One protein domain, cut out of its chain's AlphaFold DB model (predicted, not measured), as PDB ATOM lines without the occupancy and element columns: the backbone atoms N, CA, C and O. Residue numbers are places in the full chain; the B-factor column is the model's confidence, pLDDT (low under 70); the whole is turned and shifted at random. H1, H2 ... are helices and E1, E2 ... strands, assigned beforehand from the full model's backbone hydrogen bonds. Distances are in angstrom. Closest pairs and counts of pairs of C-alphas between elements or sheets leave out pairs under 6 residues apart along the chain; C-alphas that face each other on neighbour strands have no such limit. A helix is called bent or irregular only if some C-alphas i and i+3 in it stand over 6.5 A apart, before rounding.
ATOM      1  N   ALA A 312      13.990  16.546   7.961       77.12
ATOM      2  CA  ALA A 312      13.892  16.211   9.385       77.12
ATOM      3  C   ALA A 312      12.439  16.240   9.893       77.12
ATOM      4  O   ALA A 312      12.037  15.432  10.730       77.12
ATOM      5  N   LEU A 313      11.621  17.162   9.371       79.94
ATOM      6  CA  LEU A 313      10.195  17.204   9.691       79.94
ATOM      7  C   LEU A 313       9.429  16.033   9.055       79.94
ATOM      8  O   LEU A 313       8.489  15.524   9.665       79.94
ATOM      9  N   LEU A 314       9.809  15.602   7.848       80.81
ATOM     10  CA  LEU A 314       9.209  14.429   7.209       80.81
ATOM     11  C   LEU A 314       9.553  13.139   7.953       80.81
ATOM     12  O   LEU A 314       8.658  12.324   8.173       80.81
ATOM     13  N   GLU A 315      10.793  13.000   8.421       82.62
ATOM     14  CA  GLU A 315      11.221  11.878   9.258       82.62
ATOM     15  C   GLU A 315      10.350  11.768  10.523       82.62
ATOM     16  O   GLU A 315       9.760  10.722  10.795       82.62
ATOM     17  N   GLN A 316      10.136  12.884  11.232       85.25
ATOM     18  CA  GLN A 316       9.249  12.929  12.404       85.25
ATOM     19  C   GLN A 316       7.791  12.566  12.084       85.25
ATOM     20  O   GLN A 316       7.067  12.066  12.948       85.25
ATOM     21  N   LYS A 317       7.334  12.820  10.854       85.94
ATOM     22  CA  LYS A 317       5.958  12.551  10.421       85.94
ATOM     23  C   LYS A 317       5.781  11.216   9.692       85.94
ATOM     24  O   LYS A 317       4.651  10.911   9.299       85.94
ATOM     25  N   GLN A 318       6.821  10.382   9.578       86.94
ATOM     26  CA  GLN A 318       6.730   9.058   8.947       86.94
ATOM     27  C   GLN A 318       5.566   8.194   9.466       86.94
ATOM     28  O   GLN A 318       4.856   7.628   8.629       86.94
ATOM     29  N   PRO A 319       5.275   8.116  10.785       90.25
ATOM     30  CA  PRO A 319       4.151   7.316  11.270       90.25
ATOM     31  C   PRO A 319       2.806   7.757  10.680       90.25
ATOM     32  O   PRO A 319       2.016   6.920  10.252       90.25
ATOM     33  N   ALA A 320       2.559   9.068  10.595       90.94
ATOM     34  CA  ALA A 320       1.345   9.607   9.984       90.94
ATOM     35  C   ALA A 320       1.321   9.367   8.466       90.94
ATOM     36  O   ALA A 320       0.286   8.987   7.918       90.94
ATOM     37  N   ALA A 321       2.468   9.526   7.796       91.50
ATOM     38  CA  ALA A 321       2.603   9.274   6.363       91.50
ATOM     39  C   ALA A 321       2.250   7.822   5.989       91.50
ATOM     40  O   ALA A 321       1.553   7.611   5.001       91.50
ATOM     41  N   ILE A 322       2.637   6.826   6.799       93.12
ATOM     42  CA  ILE A 322       2.266   5.414   6.580       93.12
ATOM     43  C   ILE A 322       0.739   5.242   6.533       93.12
ATOM     44  O   ILE A 322       0.219   4.602   5.619       93.12
ATOM     45  N   PHE A 323       0.001   5.839   7.476       93.56
ATOM     46  CA  PHE A 323      -1.467   5.762   7.484       93.56
ATOM     47  C   PHE A 323      -2.092   6.468   6.278       93.56
ATOM     48  O   PHE A 323      -3.037   5.943   5.685       93.56
ATOM     49  N   TYR A 324      -1.553   7.618   5.876       95.56
ATOM     50  CA  TYR A 324      -2.012   8.312   4.674       95.56
ATOM     51  C   TYR A 324      -1.716   7.526   3.392       95.56
ATOM     52  O   TYR A 324      -2.546   7.516   2.486       95.56
ATOM     53  N   PHE A 325      -0.593   6.806   3.319       95.88
ATOM     54  CA  PHE A 325      -0.304   5.899   2.210       95.88
ATOM     55  C   PHE A 325      -1.250   4.697   2.166       95.88
ATOM     56  O   PHE A 325      -1.712   4.332   1.087       95.88
ATOM     57  N   LEU A 326      -1.597   4.111   3.314       93.94
ATOM     58  CA  LEU A 326      -2.600   3.042   3.375       93.94
ATOM     59  C   LEU A 326      -3.973   3.515   2.874       93.94
ATOM     60  O   LEU A 326      -4.622   2.807   2.103       93.94
ATOM     61  N   ASP A 327      -4.396   4.718   3.271       93.12
ATOM     62  CA  ASP A 327      -5.612   5.348   2.746       93.12
ATOM     63  C   ASP A 327      -5.507   5.599   1.230       93.12
ATOM     64  O   ASP A 327      -6.442   5.273   0.495       93.12
ATOM     65  N   ALA A 328      -4.360   6.082   0.741       94.25
ATOM     66  CA  ALA A 328      -4.118   6.289  -0.686       94.25
ATOM     67  C   ALA A 328      -4.237   4.989  -1.500       94.25
ATOM     68  O   ALA A 328      -4.943   4.963  -2.508       94.25
ATOM     69  N   PHE A 329      -3.613   3.892  -1.055       94.12
ATOM     70  CA  PHE A 329      -3.700   2.596  -1.737       94.12
ATOM     71  C   PHE A 329      -5.132   2.071  -1.790       94.12
ATOM     72  O   PHE A 329      -5.621   1.746  -2.872       94.12
ATOM     73  N   LYS A 330      -5.839   2.104  -0.654       92.25
ATOM     74  CA  LYS A 330      -7.236   1.672  -0.574       92.25
ATOM     75  C   LYS A 330      -8.136   2.453  -1.537       92.25
ATOM     76  O   LYS A 330      -9.038   1.874  -2.136       92.25
ATOM     77  N   ARG A 331      -7.905   3.761  -1.697       91.62
ATOM     78  CA  ARG A 331      -8.636   4.594  -2.667       91.62
ATOM     79  C   ARG A 331      -8.294   4.218  -4.100       91.62
ATOM     80  O   ARG A 331      -9.195   4.026  -4.911       91.62
ATOM     81  N   PHE A 332      -7.006   4.111  -4.408       93.81
ATOM     82  CA  PHE A 332      -6.542   3.867  -5.771       93.81
ATOM     83  C   PHE A 332      -6.889   2.472  -6.289       93.81
ATOM     84  O   PHE A 332      -7.004   2.300  -7.499       93.81
ATOM     85  N   ASP A 333      -7.124   1.493  -5.417       91.44
ATOM     86  CA  ASP A 333      -7.604   0.166  -5.816       91.44
ATOM     87  C   ASP A 333      -9.011   0.176  -6.421       91.44
ATOM     88  O   ASP A 333      -9.316  -0.667  -7.262       91.44
ATOM     89  N   ALA A 334      -9.837   1.162  -6.067       90.31
ATOM     90  CA  ALA A 334     -11.159   1.363  -6.655       90.31
ATOM     91  C   ALA A 334     -11.148   2.286  -7.890       90.31
ATOM     92  O   ALA A 334     -12.209   2.585  -8.437       90.31
ATOM     93  N   MET A 335      -9.974   2.761  -8.321       93.44
ATOM     94  CA  MET A 335      -9.827   3.758  -9.384       93.44
ATOM     95  C   MET A 335      -9.116   3.197 -10.617       93.44
ATOM     96  O   MET A 335      -8.195   2.381 -10.530       93.44
ATOM     97  N   THR A 336      -9.496   3.697 -11.793       91.44
ATOM     98  CA  THR A 336      -8.741   3.467 -13.029       91.44
ATOM     99  C   THR A 336      -7.402   4.219 -12.993       91.44
ATOM    100  O   THR A 336      -7.286   5.234 -12.300       91.44
ATOM    101  N   PRO A 337      -6.381   3.795 -13.766       85.50
ATOM    102  CA  PRO A 337      -5.118   4.536 -13.866       85.50
ATOM    103  C   PRO A 337      -5.305   6.015 -14.240       85.50
ATOM    104  O   PRO A 337      -4.587   6.877 -13.747       85.50
ATOM    105  N   GLU A 338      -6.308   6.319 -15.063       81.62
ATOM    106  CA  GLU A 338      -6.670   7.686 -15.437       81.62
ATOM    107  C   GLU A 338      -7.240   8.497 -14.265       81.62
ATOM    108  O   GLU A 338      -6.851   9.646 -14.074       81.62
ATOM    109  N   GLN A 339      -8.100   7.907 -13.434       88.38
ATOM    110  CA  GLN A 339      -8.615   8.573 -12.234       88.38
ATOM    111  C   GLN A 339      -7.503   8.840 -11.211       88.38
ATOM    112  O   GLN A 339      -7.422   9.943 -10.673       88.38
ATOM    113  N   VAL A 340      -6.610   7.867 -10.991       90.25
ATOM    114  CA  VAL A 340      -5.441   8.034 -10.107       90.25
ATOM    115  C   VAL A 340      -4.541   9.160 -10.611       90.25
ATOM    116  O   VAL A 340      -4.118  10.010  -9.828       90.25
ATOM    117  N   ARG A 341      -4.291   9.198 -11.926       83.44
ATOM    118  CA  ARG A 341      -3.548  10.280 -12.576       83.44
ATOM    119  C   ARG A 341      -4.214  11.630 -12.300       83.44
ATOM    120  O   ARG A 341      -3.535  12.536 -11.834       83.44
ATOM    121  N   ASN A 342      -5.524  11.756 -12.506       83.38
ATOM    122  CA  ASN A 342      -6.244  13.015 -12.289       83.38
ATOM    123  C   ASN A 342      -6.136  13.517 -10.838       83.38
ATOM    124  O   ASN A 342      -5.885  14.702 -10.633       83.38
ATOM    125  N   VAL A 343      -6.251  12.625  -9.844       90.06
ATOM    126  CA  VAL A 343      -6.050  12.974  -8.423       90.06
ATOM    127  C   VAL A 343      -4.624  13.464  -8.179       90.06
ATOM    128  O   VAL A 343      -4.434  14.535  -7.608       90.06
ATOM    129  N   ALA A 344      -3.614  12.708  -8.620       87.00
ATOM    130  CA  ALA A 344      -2.214  13.084  -8.425       87.00
ATOM    131  C   ALA A 344      -1.895  14.449  -9.056       87.00
ATOM    132  O   ALA A 344      -1.205  15.261  -8.443       87.00
ATOM    133  N   PHE A 345      -2.450  14.730 -10.239       78.69
ATOM    134  CA  PHE A 345      -2.263  16.005 -10.931       78.69
ATOM    135  C   PHE A 345      -2.946  17.180 -10.269       78.69
ATOM    136  O   PHE A 345      -2.346  18.247 -10.160       78.69
ATOM    137  N   GLU A 346      -4.182  16.998  -9.819       84.88
ATOM    138  CA  GLU A 346      -4.880  18.043  -9.085       84.88
ATOM    139  C   GLU A 346      -4.097  18.445  -7.831       84.88
ATOM    140  O   GLU A 346      -3.903  19.634  -7.573       84.88
ATOM    141  N   ILE A 347      -3.574  17.460  -7.097       87.94
ATOM    142  CA  ILE A 347      -2.746  17.711  -5.917       87.94
ATOM    143  C   ILE A 347      -1.446  18.423  -6.296       87.94
ATOM    144  O   ILE A 347      -1.032  19.350  -5.600       87.94
ATOM    145  N   ALA A 348      -0.809  18.020  -7.396       77.62
ATOM    146  CA  ALA A 348       0.412  18.654  -7.875       77.62
ATOM    147  C   ALA A 348       0.181  20.136  -8.214       77.62
ATOM    148  O   ALA A 348       0.953  20.996  -7.789       77.62
ATOM    149  N   LEU A 349      -0.928  20.448  -8.894       75.38
ATOM    150  CA  LEU A 349      -1.328  21.819  -9.209       75.38
ATOM    151  C   LEU A 349      -1.599  22.633  -7.939       75.38
ATOM    152  O   LEU A 349      -1.125  23.760  -7.812       75.38
ATOM    153  N   LEU A 350      -2.320  22.051  -6.980       83.06
ATOM    154  CA  LEU A 350      -2.592  22.674  -5.688       83.06
ATOM    155  C   LEU A 350      -1.300  22.936  -4.892       83.06
ATOM    156  O   LEU A 350      -1.171  23.963  -4.228       83.06
ATOM    157  N   GLY A 351      -0.327  22.029  -4.992       75.62
ATOM    158  CA  GLY A 351       0.958  22.085  -4.301       75.62
ATOM    159  C   GLY A 351       2.050  22.914  -4.983       75.62
ATOM    160  O   GLY A 351       3.149  22.988  -4.437       75.62
ATOM    161  N   ARG A 352       1.791  23.570  -6.125       74.81
ATOM    162  CA  ARG A 352       2.804  24.348  -6.882       74.81
ATOM    163  C   ARG A 352       3.443  25.509  -6.103       74.81
ATOM    164  O   ARG A 352       4.541  25.952  -6.430       74.81
ATOM    165  N   ASN A 353       2.761  25.989  -5.060       71.50
ATOM    166  CA  ASN A 353       3.256  27.012  -4.127       71.50
ATOM    167  C   ASN A 353       3.853  26.424  -2.836       71.50
ATOM    168  O   ASN A 353       4.165  27.169  -1.911       71.50
ATOM    169  N   GLY A 354       3.978  25.099  -2.760       73.25
ATOM    170  CA  GLY A 354       4.206  24.365  -1.525       73.25
ATOM    171  C   GLY A 354       2.895  24.009  -0.820       73.25
ATOM    172  O   GLY A 354       1.914  24.753  -0.857       73.25
ATOM    173  N   LEU A 355       2.887  22.848  -0.167       80.38
ATOM    174  CA  LEU A 355       1.819  22.427   0.735       80.38
ATOM    175  C   LEU A 355       2.297  22.619   2.172       80.38
ATOM    176  O   LEU A 355       3.388  22.189   2.530       80.38
ATOM    177  N   ASP A 356       1.466  23.215   3.019       81.06
ATOM    178  CA  ASP A 356       1.693  23.199   4.466       81.06
ATOM    179  C   ASP A 356       1.408  21.798   5.023       81.06
ATOM    180  O   ASP A 356       0.266  21.453   5.329       81.06
ATOM    181  N   TYR A 357       2.458  20.981   5.096       83.81
ATOM    182  CA  TYR A 357       2.437  19.628   5.658       83.81
ATOM    183  C   TYR A 357       2.864  19.589   7.136       83.81
ATOM    184  O   TYR A 357       2.859  18.527   7.771       83.81
ATOM    185  N   ALA A 358       3.236  20.742   7.702       81.94
ATOM    186  CA  ALA A 358       3.543  20.882   9.116       81.94
ATOM    187  C   ALA A 358       2.251  20.880   9.946       81.94
ATOM    188  O   ALA A 358       2.179  20.167  10.956       81.94
ATOM    189  N   ALA A 359       1.232  21.613   9.488       79.94
ATOM    190  CA  ALA A 359      -0.074  21.667  10.127       79.94
ATOM    191  C   ALA A 359      -0.883  20.370   9.906       79.94
ATOM    192  O   ALA A 359      -0.918  19.840   8.792       79.94
ATOM    193  N   PRO A 360      -1.559  19.844  10.945       81.69
ATOM    194  CA  PRO A 360      -2.465  18.706  10.801       81.69
ATOM    195  C   PRO A 360      -3.810  19.088  10.159       81.69
ATOM    196  O   PRO A 360      -4.589  18.198   9.826       81.69
ATOM    197  N   ASP A 361      -4.088  20.384   9.994       88.94
ATOM    198  CA  ASP A 361      -5.390  20.903   9.579       88.94
ATOM    199  C   ASP A 361      -5.810  20.405   8.190       88.94
ATOM    200  O   ASP A 361      -5.102  20.583   7.193       88.94
ATOM    201  N   GLU A 362      -7.014  19.836   8.110       90.38
ATOM    202  CA  GLU A 362      -7.639  19.435   6.851       90.38
ATOM    203  C   GLU A 362      -8.283  20.652   6.175       90.38
ATOM    204  O   GLU A 362      -9.472  20.933   6.340       90.38
ATOM    205  N   LYS A 363      -7.474  21.414   5.433       89.69
ATOM    206  CA  LYS A 363      -7.894  22.663   4.770       89.69
ATOM    207  C   LYS A 363      -7.945  22.586   3.248       89.69
ATOM    208  O   LYS A 363      -8.500  23.485   2.623       89.69
ATOM    209  N   TYR A 364      -7.373  21.542   2.661       88.38
ATOM    210  CA  TYR A 364      -7.285  21.401   1.215       88.38
ATOM    211  C   TYR A 364      -8.445  20.570   0.670       88.38
ATOM    212  O   TYR A 364      -8.750  19.509   1.208       88.38
ATOM    213  N   GLU A 365      -9.070  21.034  -0.404       91.12
ATOM    214  CA  GLU A 365     -10.175  20.354  -1.087       91.12
ATOM    215  C   GLU A 365      -9.709  19.872  -2.465       91.12
ATOM    216  O   GLU A 365      -8.914  20.547  -3.120       91.12
ATOM    217  N   LEU A 366     -10.207  18.711  -2.899       89.69
ATOM    218  CA  LEU A 366      -9.952  18.157  -4.229       89.69
ATOM    219  C   LEU A 366     -11.280  17.950  -4.954       89.69
ATOM    220  O   LEU A 366     -12.192  17.318  -4.429       89.69
ATOM    221  N   ARG A 367     -11.381  18.419  -6.192       86.56
ATOM    222  CA  ARG A 367     -12.517  18.191  -7.090       86.56
ATOM    223  C   ARG A 367     -12.640  16.719  -7.463       86.56
ATOM    224  O   ARG A 367     -13.754  16.218  -7.571       86.56
ATOM    225  N   ALA A 368     -11.518  16.020  -7.641       85.88
ATOM    226  CA  ALA A 368     -11.508  14.587  -7.921       85.88
ATOM    227  C   ALA A 368     -11.923  13.737  -6.703       85.88
ATOM    228  O   ALA A 368     -12.282  12.572  -6.872       85.88
ATOM    229  N   LEU A 369     -11.882  14.307  -5.491       89.00
ATOM    230  CA  LEU A 369     -12.263  13.662  -4.230       89.00
ATOM    231  C   LEU A 369     -13.061  14.641  -3.337       89.00
ATOM    232  O   LEU A 369     -12.550  15.065  -2.298       89.00
ATOM    233  N   PRO A 370     -14.302  15.005  -3.717       86.31
ATOM    234  CA  PRO A 370     -15.025  16.135  -3.123       86.31
ATOM    235  C   PRO A 370     -15.561  15.873  -1.708       86.31
ATOM    236  O   PRO A 370     -15.900  16.811  -0.992       86.31
ATOM    237  N   ASP A 371     -15.634  14.611  -1.282       83.88
ATOM    238  CA  ASP A 371     -16.318  14.219  -0.044       83.88
ATOM    239  C   ASP A 371     -15.523  14.526   1.239       83.88
ATOM    240  O   ASP A 371     -15.996  14.252   2.344       83.88
ATOM    241  N   ARG A 372     -14.292  15.045   1.126       86.75
ATOM    242  CA  ARG A 372     -13.429  15.307   2.284       86.75
ATOM    243  C   ARG A 372     -12.415  16.417   2.019       86.75
ATOM    244  O   ARG A 372     -11.983  16.640   0.893       86.75
ATOM    245  N   LYS A 373     -11.980  17.049   3.109       91.44
ATOM    246  CA  LYS A 373     -10.769  17.866   3.159       91.44
ATOM    247  C   LYS A 373      -9.547  17.016   3.501       91.44
ATOM    248  O   LYS A 373      -9.657  15.943   4.089       91.44
ATOM    249  N   PHE A 374      -8.375  17.513   3.140       94.19
ATOM    250  CA  PHE A 374      -7.098  16.838   3.330       94.19
ATOM    251  C   PHE A 374      -6.105  17.775   4.016       94.19
ATOM    252  O   PHE A 374      -6.147  18.993   3.825       94.19
ATOM    253  N   SER A 375      -5.207  17.209   4.824       91.94
ATOM    254  CA  SER A 375      -4.029  17.919   5.333       91.94
ATOM    255  C   SER A 375      -2.926  17.946   4.273       91.94
ATOM    256  O   SER A 375      -2.935  17.142   3.335       91.94
ATOM    257  N   GLY A 376      -1.946  18.847   4.407       87.12
ATOM    258  CA  GLY A 376      -0.859  18.942   3.424       87.12
ATOM    259  C   GLY A 376      -0.043  17.651   3.320       87.12
ATOM    260  O   GLY A 376       0.267  17.214   2.214       87.12
ATOM    261  N   LEU A 377       0.223  16.980   4.449       89.62
ATOM    262  CA  LEU A 377       0.937  15.697   4.453       89.62
ATOM    263  C   LEU A 377       0.126  14.581   3.779       89.62
ATOM    264  O   LEU A 377       0.694  13.753   3.066       89.62
ATOM    265  N   HIS A 378      -1.196  14.558   3.977       93.56
ATOM    266  CA  HIS A 378      -2.068  13.567   3.340       93.56
ATOM    267  C   HIS A 378      -2.057  13.734   1.820       93.56
ATOM    268  O   HIS A 378      -1.872  12.757   1.093       93.56
ATOM    269  N   LEU A 379      -2.162  14.974   1.342       92.69
ATOM    270  CA  LEU A 379      -2.048  15.288  -0.078       92.69
ATOM    271  C   LEU A 379      -0.699  14.863  -0.665       92.69
ATOM    272  O   LEU A 379      -0.671  14.218  -1.712       92.69
ATOM    273  N   MET A 380       0.411  15.138   0.024       89.69
ATOM    274  CA  MET A 380       1.731  14.678  -0.421       89.69
ATOM    275  C   MET A 380       1.793  13.152  -0.579       89.69
ATOM    276  O   MET A 380       2.308  12.665  -1.584       89.69
ATOM    277  N   CYS A 381       1.227  12.392   0.365       92.62
ATOM    278  CA  CYS A 381       1.194  10.927   0.291       92.62
ATOM    279  C   CYS A 381       0.311  10.425  -0.865       92.62
ATOM    280  O   CYS A 381       0.716   9.531  -1.610       92.62
ATOM    281  N   LEU A 382      -0.875  11.018  -1.057       93.12
ATOM    282  CA  LEU A 382      -1.768  10.704  -2.180       93.12
ATOM    283  C   LEU A 382      -1.077  10.947  -3.524       93.12
ATOM    284  O   LEU A 382      -1.105  10.085  -4.401       93.12
ATOM    285  N   MET A 383      -0.413  12.093  -3.671       90.25
ATOM    286  CA  MET A 383       0.313  12.437  -4.887       90.25
ATOM    287  C   MET A 383       1.493  11.492  -5.138       90.25
ATOM    288  O   MET A 383       1.631  10.974  -6.245       90.25
ATOM    289  N   TYR A 384       2.309  11.217  -4.114       90.00
ATOM    290  CA  TYR A 384       3.454  10.308  -4.223       90.00
ATOM    291  C   TYR A 384       3.017   8.903  -4.657       90.00
ATOM    292  O   TYR A 384       3.561   8.343  -5.611       90.00
ATOM    293  N   ALA A 385       1.994   8.342  -4.004       91.62
ATOM    294  CA  ALA A 385       1.456   7.036  -4.370       91.62
ATOM    295  C   ALA A 385       0.819   7.038  -5.766       91.62
ATOM    296  O   ALA A 385       0.947   6.053  -6.496       91.62
ATOM    297  N   GLY A 386       0.168   8.139  -6.148       90.31
ATOM    298  CA  GLY A 386      -0.454   8.294  -7.456       90.31
ATOM    299  C   GLY A 386       0.585   8.231  -8.568       90.31
ATOM    300  O   GLY A 386       0.476   7.386  -9.456       90.31
ATOM    301  N   PHE A 387       1.653   9.030  -8.461       85.75
ATOM    302  CA  PHE A 387       2.770   9.003  -9.408       85.75
ATOM    303  C   PHE A 387       3.465   7.645  -9.469       85.75
ATOM    304  O   PHE A 387       3.684   7.133 -10.563       85.75
ATOM    305  N   LYS A 388       3.729   6.994  -8.328       87.50
ATOM    306  CA  LYS A 388       4.310   5.639  -8.327       87.50
ATOM    307  C   LYS A 388       3.421   4.588  -8.996       87.50
ATOM    308  O   LYS A 388       3.945   3.586  -9.472       87.50
ATOM    309  N   ARG A 389       2.101   4.794  -9.053       85.38
ATOM    310  CA  ARG A 389       1.159   3.880  -9.716       85.38
ATOM    311  C   ARG A 389       1.043   4.131 -11.220       85.38
ATOM    312  O   ARG A 389       0.872   3.167 -11.961       85.38
ATOM    313  N   VAL A 390       1.107   5.388 -11.665       82.12
ATOM    314  CA  VAL A 390       0.852   5.756 -13.075       82.12
ATOM    315  C   VAL A 390       2.114   6.041 -13.893       82.12
ATOM    316  O   VAL A 390       2.050   5.975 -15.115       82.12
ATOM    317  N   ALA A 391       3.232   6.345 -13.232       73.38
ATOM    318  CA  ALA A 391       4.515   6.704 -13.835       73.38
ATOM    319  C   ALA A 391       5.695   6.242 -12.937       73.38
ATOM    320  O   ALA A 391       6.451   7.070 -12.419       73.38
ATOM    321  N   PRO A 392       5.836   4.928 -12.659       74.62
ATOM    322  CA  PRO A 392       6.782   4.394 -11.669       74.62
ATOM    323  C   PRO A 392       8.256   4.699 -11.970       74.62
ATOM    324  O   PRO A 392       9.055   4.826 -11.039       74.62
ATOM    325  N   GLU A 393       8.608   4.827 -13.249       69.81
ATOM    326  CA  GLU A 393       9.934   5.212 -13.741       69.81
ATOM    327  C   GLU A 393      10.318   6.664 -13.421       69.81
ATOM    328  O   GLU A 393      11.488   7.028 -13.517       69.81
ATOM    329  N   HIS A 394       9.363   7.492 -12.997       59.56
ATOM    330  CA  HIS A 394       9.624   8.870 -12.618       59.56
ATOM    331  C   HIS A 394       9.986   8.962 -11.127       59.56
ATOM    332  O   HIS A 394       9.229   8.569 -10.233       59.56
ATOM    333  N   GLU A 395      11.160   9.526 -10.837       57.78
ATOM    334  CA  GLU A 395      11.514   9.917  -9.473       57.78
ATOM    335  C   GLU A 395      10.658  11.108  -9.037       57.78
ATOM    336  O   GLU A 395      10.657  12.172  -9.665       57.78
ATOM    337  N   VAL A 396       9.906  10.897  -7.958       63.69
ATOM    338  CA  VAL A 396       9.229  11.953  -7.211       63.69
ATOM    339  C   VAL A 396      10.246  12.421  -6.175       63.69
ATOM    340  O   VAL A 396      10.620  11.637  -5.307       63.69
ATOM    341  N   GLN A 397      10.730  13.661  -6.285       63.19
ATOM    342  CA  GLN A 397      11.728  14.246  -5.373       63.19
ATOM    343  C   GLN A 397      11.102  14.603  -4.012       63.19
ATOM    344  O   GLN A 397      11.074  15.758  -3.600       63.19
ATOM    345  N   MET A 398      10.533  13.606  -3.341       72.38
ATOM    346  CA  MET A 398       9.941  13.709  -2.014       72.38
ATOM    347  C   MET A 398      10.538  12.628  -1.132       72.38
ATOM    348  O   MET A 398      10.531  11.454  -1.504       72.38
ATOM    349  N   ASP A 399      10.998  13.020   0.051       79.00
ATOM    350  CA  ASP A 399      11.569  12.107   1.039       79.00
ATOM    351  C   ASP A 399      10.465  11.323   1.779       79.00
ATOM    352  O   ASP A 399      10.173  11.523   2.956       79.00
ATOM    353  N   LEU A 400       9.739  10.501   1.017       86.31
ATOM    354  CA  LEU A 400       8.582   9.717   1.459       86.31
ATOM    355  C   LEU A 400       8.684   8.240   1.050       86.31
ATOM    356  O   LEU A 400       7.724   7.482   1.202       86.31
ATOM    357  N   ASN A 401       9.832   7.808   0.525       87.88
ATOM    358  CA  ASN A 401       9.981   6.459  -0.008       87.88
ATOM    359  C   ASN A 401       9.889   5.376   1.079       87.88
ATOM    360  O   ASN A 401       9.204   4.371   0.891       87.88
ATOM    361  N   ASP A 402      10.507   5.603   2.235       88.44
ATOM    362  CA  ASP A 402      10.482   4.664   3.361       88.44
ATOM    363  C   ASP A 402       9.070   4.446   3.938       88.44
ATOM    364  O   ASP A 402       8.626   3.289   4.016       88.44
ATOM    365  N   PRO A 403       8.294   5.501   4.285       90.88
ATOM    366  CA  PRO A 403       6.913   5.310   4.727       90.88
ATOM    367  C   PRO A 403       6.020   4.723   3.621       90.88
ATOM    368  O   PRO A 403       5.124   3.934   3.929       90.88
ATOM    369  N   PHE A 404       6.280   5.025   2.343       92.00
ATOM    370  CA  PHE A 404       5.572   4.410   1.216       92.00
ATOM    371  C   PHE A 404       5.796   2.893   1.145       92.00
ATOM    372  O   PHE A 404       4.830   2.133   1.064       92.00
ATOM    373  N   LEU A 405       7.053   2.434   1.190       91.19
ATOM    374  CA  LEU A 405       7.391   1.008   1.121       91.19
ATOM    375  C   LEU A 405       6.825   0.238   2.317       91.19
ATOM    376  O   LEU A 405       6.262  -0.846   2.143       91.19
ATOM    377  N   THR A 406       6.910   0.831   3.510       92.19
ATOM    378  CA  THR A 406       6.338   0.265   4.737       92.19
ATOM    379  C   THR A 406       4.826   0.086   4.598       92.19
ATOM    380  O   THR A 406       4.302  -1.014   4.799       92.19
ATOM    381  N   ALA A 407       4.115   1.133   4.170       93.56
ATOM    382  CA  ALA A 407       2.678   1.069   3.929       93.56
ATOM    383  C   ALA A 407       2.314   0.056   2.832       93.56
ATOM    384  O   ALA A 407       1.329  -0.666   2.964       93.56
ATOM    385  N   LEU A 408       3.112  -0.046   1.763       91.38
ATOM    386  CA  LEU A 408       2.871  -0.984   0.666       91.38
ATOM    387  C   LEU A 408       2.989  -2.437   1.142       91.38
ATOM    388  O   LEU A 408       2.183  -3.286   0.754       91.38
ATOM    389  N   GLN A 409       3.968  -2.728   2.000       92.06
ATOM    390  CA  GLN A 409       4.118  -4.041   2.623       92.06
ATOM    391  C   GLN A 409       2.926  -4.361   3.533       92.06
ATOM    392  O   GLN A 409       2.365  -5.453   3.446       92.06
ATOM    393  N   MET A 410       2.486  -3.401   4.353       90.62
ATOM    394  CA  MET A 410       1.301  -3.555   5.205       90.62
ATOM    395  C   MET A 410       0.025  -3.779   4.385       90.62
ATOM    396  O   MET A 410      -0.759  -4.662   4.718       90.62
ATOM    397  N   HIS A 411      -0.165  -3.045   3.286       89.75
ATOM    398  CA  HIS A 411      -1.317  -3.195   2.398       89.75
ATOM    399  C   HIS A 411      -1.351  -4.575   1.724       89.75
ATOM    400  O   HIS A 411      -2.389  -5.232   1.692       89.75
ATOM    401  N   LYS A 412      -0.202  -5.058   1.230       86.00
ATOM    402  CA  LYS A 412      -0.077  -6.398   0.630       86.00
ATOM    403  C   LYS A 412      -0.317  -7.517   1.644       86.00
ATOM    404  O   LYS A 412      -0.952  -8.511   1.310       86.00
ATOM    405  N   ASN A 413       0.157  -7.343   2.877       79.81
ATOM    406  CA  ASN A 413      -0.017  -8.324   3.947       79.81
ATOM    407  C   ASN A 413      -1.434  -8.298   4.547       79.81
ATOM    408  O   ASN A 413      -1.932  -9.337   4.965       79.81
ATOM    409  N   GLY A 414      -2.097  -7.137   4.561       62.38
ATOM    410  CA  GLY A 414      -3.491  -6.980   4.987       62.38
ATOM    411  C   GLY A 414      -4.517  -7.404   3.929       62.38
ATOM    412  O   GLY A 414      -5.631  -7.770   4.284       62.38
ATOM    413  N   GLY A 415      -4.138  -7.404   2.645       52.03
ATOM    414  CA  GLY A 415      -4.918  -7.981   1.540       52.03
ATOM    415  C   GLY A 415      -4.726  -9.493   1.357       52.03
ATOM    416  O   GLY A 415      -5.308 -10.083   0.450       52.03
ATOM    417  N   GLY A 416      -3.897 -10.126   2.196       40.69
ATOM    418  CA  GLY A 416      -3.563 -11.543   2.125       40.69
ATOM    419  C   GLY A 416      -4.168 -12.370   3.256       40.69
ATOM    420  O   GLY A 416      -3.456 -12.660   4.218       40.69
TER     421      GLY A 416
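What this domain is: This is residues 312 to 416 of the 418 residues of an uncharacterized protein of Blastocatellia bacterium (UniProt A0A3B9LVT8). A small hairpin of two short strands, E1 and E2, sits at one side of a cluster of four crossed helices, near H2 and the part of H3 at residues 376 to 382. H3 lies in the middle, between H1 and H2, and H4 packs on H1. The printed part has 105 residues, with four named helices and two named strands in the order H1, H2, E1, E2, H3, H4; the sheet's order is E1, E2, antiparallel, and the class is mostly helix. It is compact, with a radius of gyration of the C-alphas of 12.8 A, and has a rounded outline of 37 by 32 by 27 A.

Where its parts are: E1 is residues 364 to 366, 6.9 A from first to last C-alpha, and E2 is residues 369 to 374, 9.7 A. H3, residues 376 to 390, spans 21.2 A, with C-alpha 376 at (-0.859, 18.942, 3.424). H2 is residues 337 to 353, 25.9 A long, and is irregular, with C-alphas 350 and 353 7.4 A apart. H1, residues 312 to 332, spans 28.3 A and begins with C-alpha 312 at (13.892, 16.211, 9.385). H1 is irregular, with C-alphas 316 and 319 7.7 A apart, and has a kink of 65 degrees near residue 319. H4, residues 401 to 414, spans 19.7 A and ends with C-alpha 414 at (-3.491, -6.980, 4.987).

How they stand to each other: E1 and E2 form a hairpin, antiparallel at 159 degrees, with N 374 and O 364 2.8 A apart and N 364 and O 374 3.1 A apart, both within hydrogen-bond range. The closest C-alphas of H2 and E1 are those of Glu 346 and Leu 366, 7.0 A apart. H2 and H3 touch, closest at the C-alphas of Ala 344 and Met 383, 4.4 A, at a steep tilt of 41 degrees, opposite ways. H1 and H3 touch, closest at the C-alphas of Ala 328 and Leu 382, 5.2 A, at a steep tilt of 55 degrees, the same way. H1 and H4 touch, closest at the C-alphas of Ile 322 and Pro 403, 5.0 A, at a steep tilt of 39 degrees, the same way. H2 and H4 are apart. In H3 and H4 every O i to N i+4 pair is within hydrogen-bond range; in H1 14 of 17 are, and in H2 12 of 13.

The domain as a whole: The two C-alphas farthest apart are those of Asn 353 and Gly 416, 39.6 A. The printed part has no cut and no long link. The mean pLDDT of the printed part is 84.8; residues 393 to 397 and 414 to 416 are under 70.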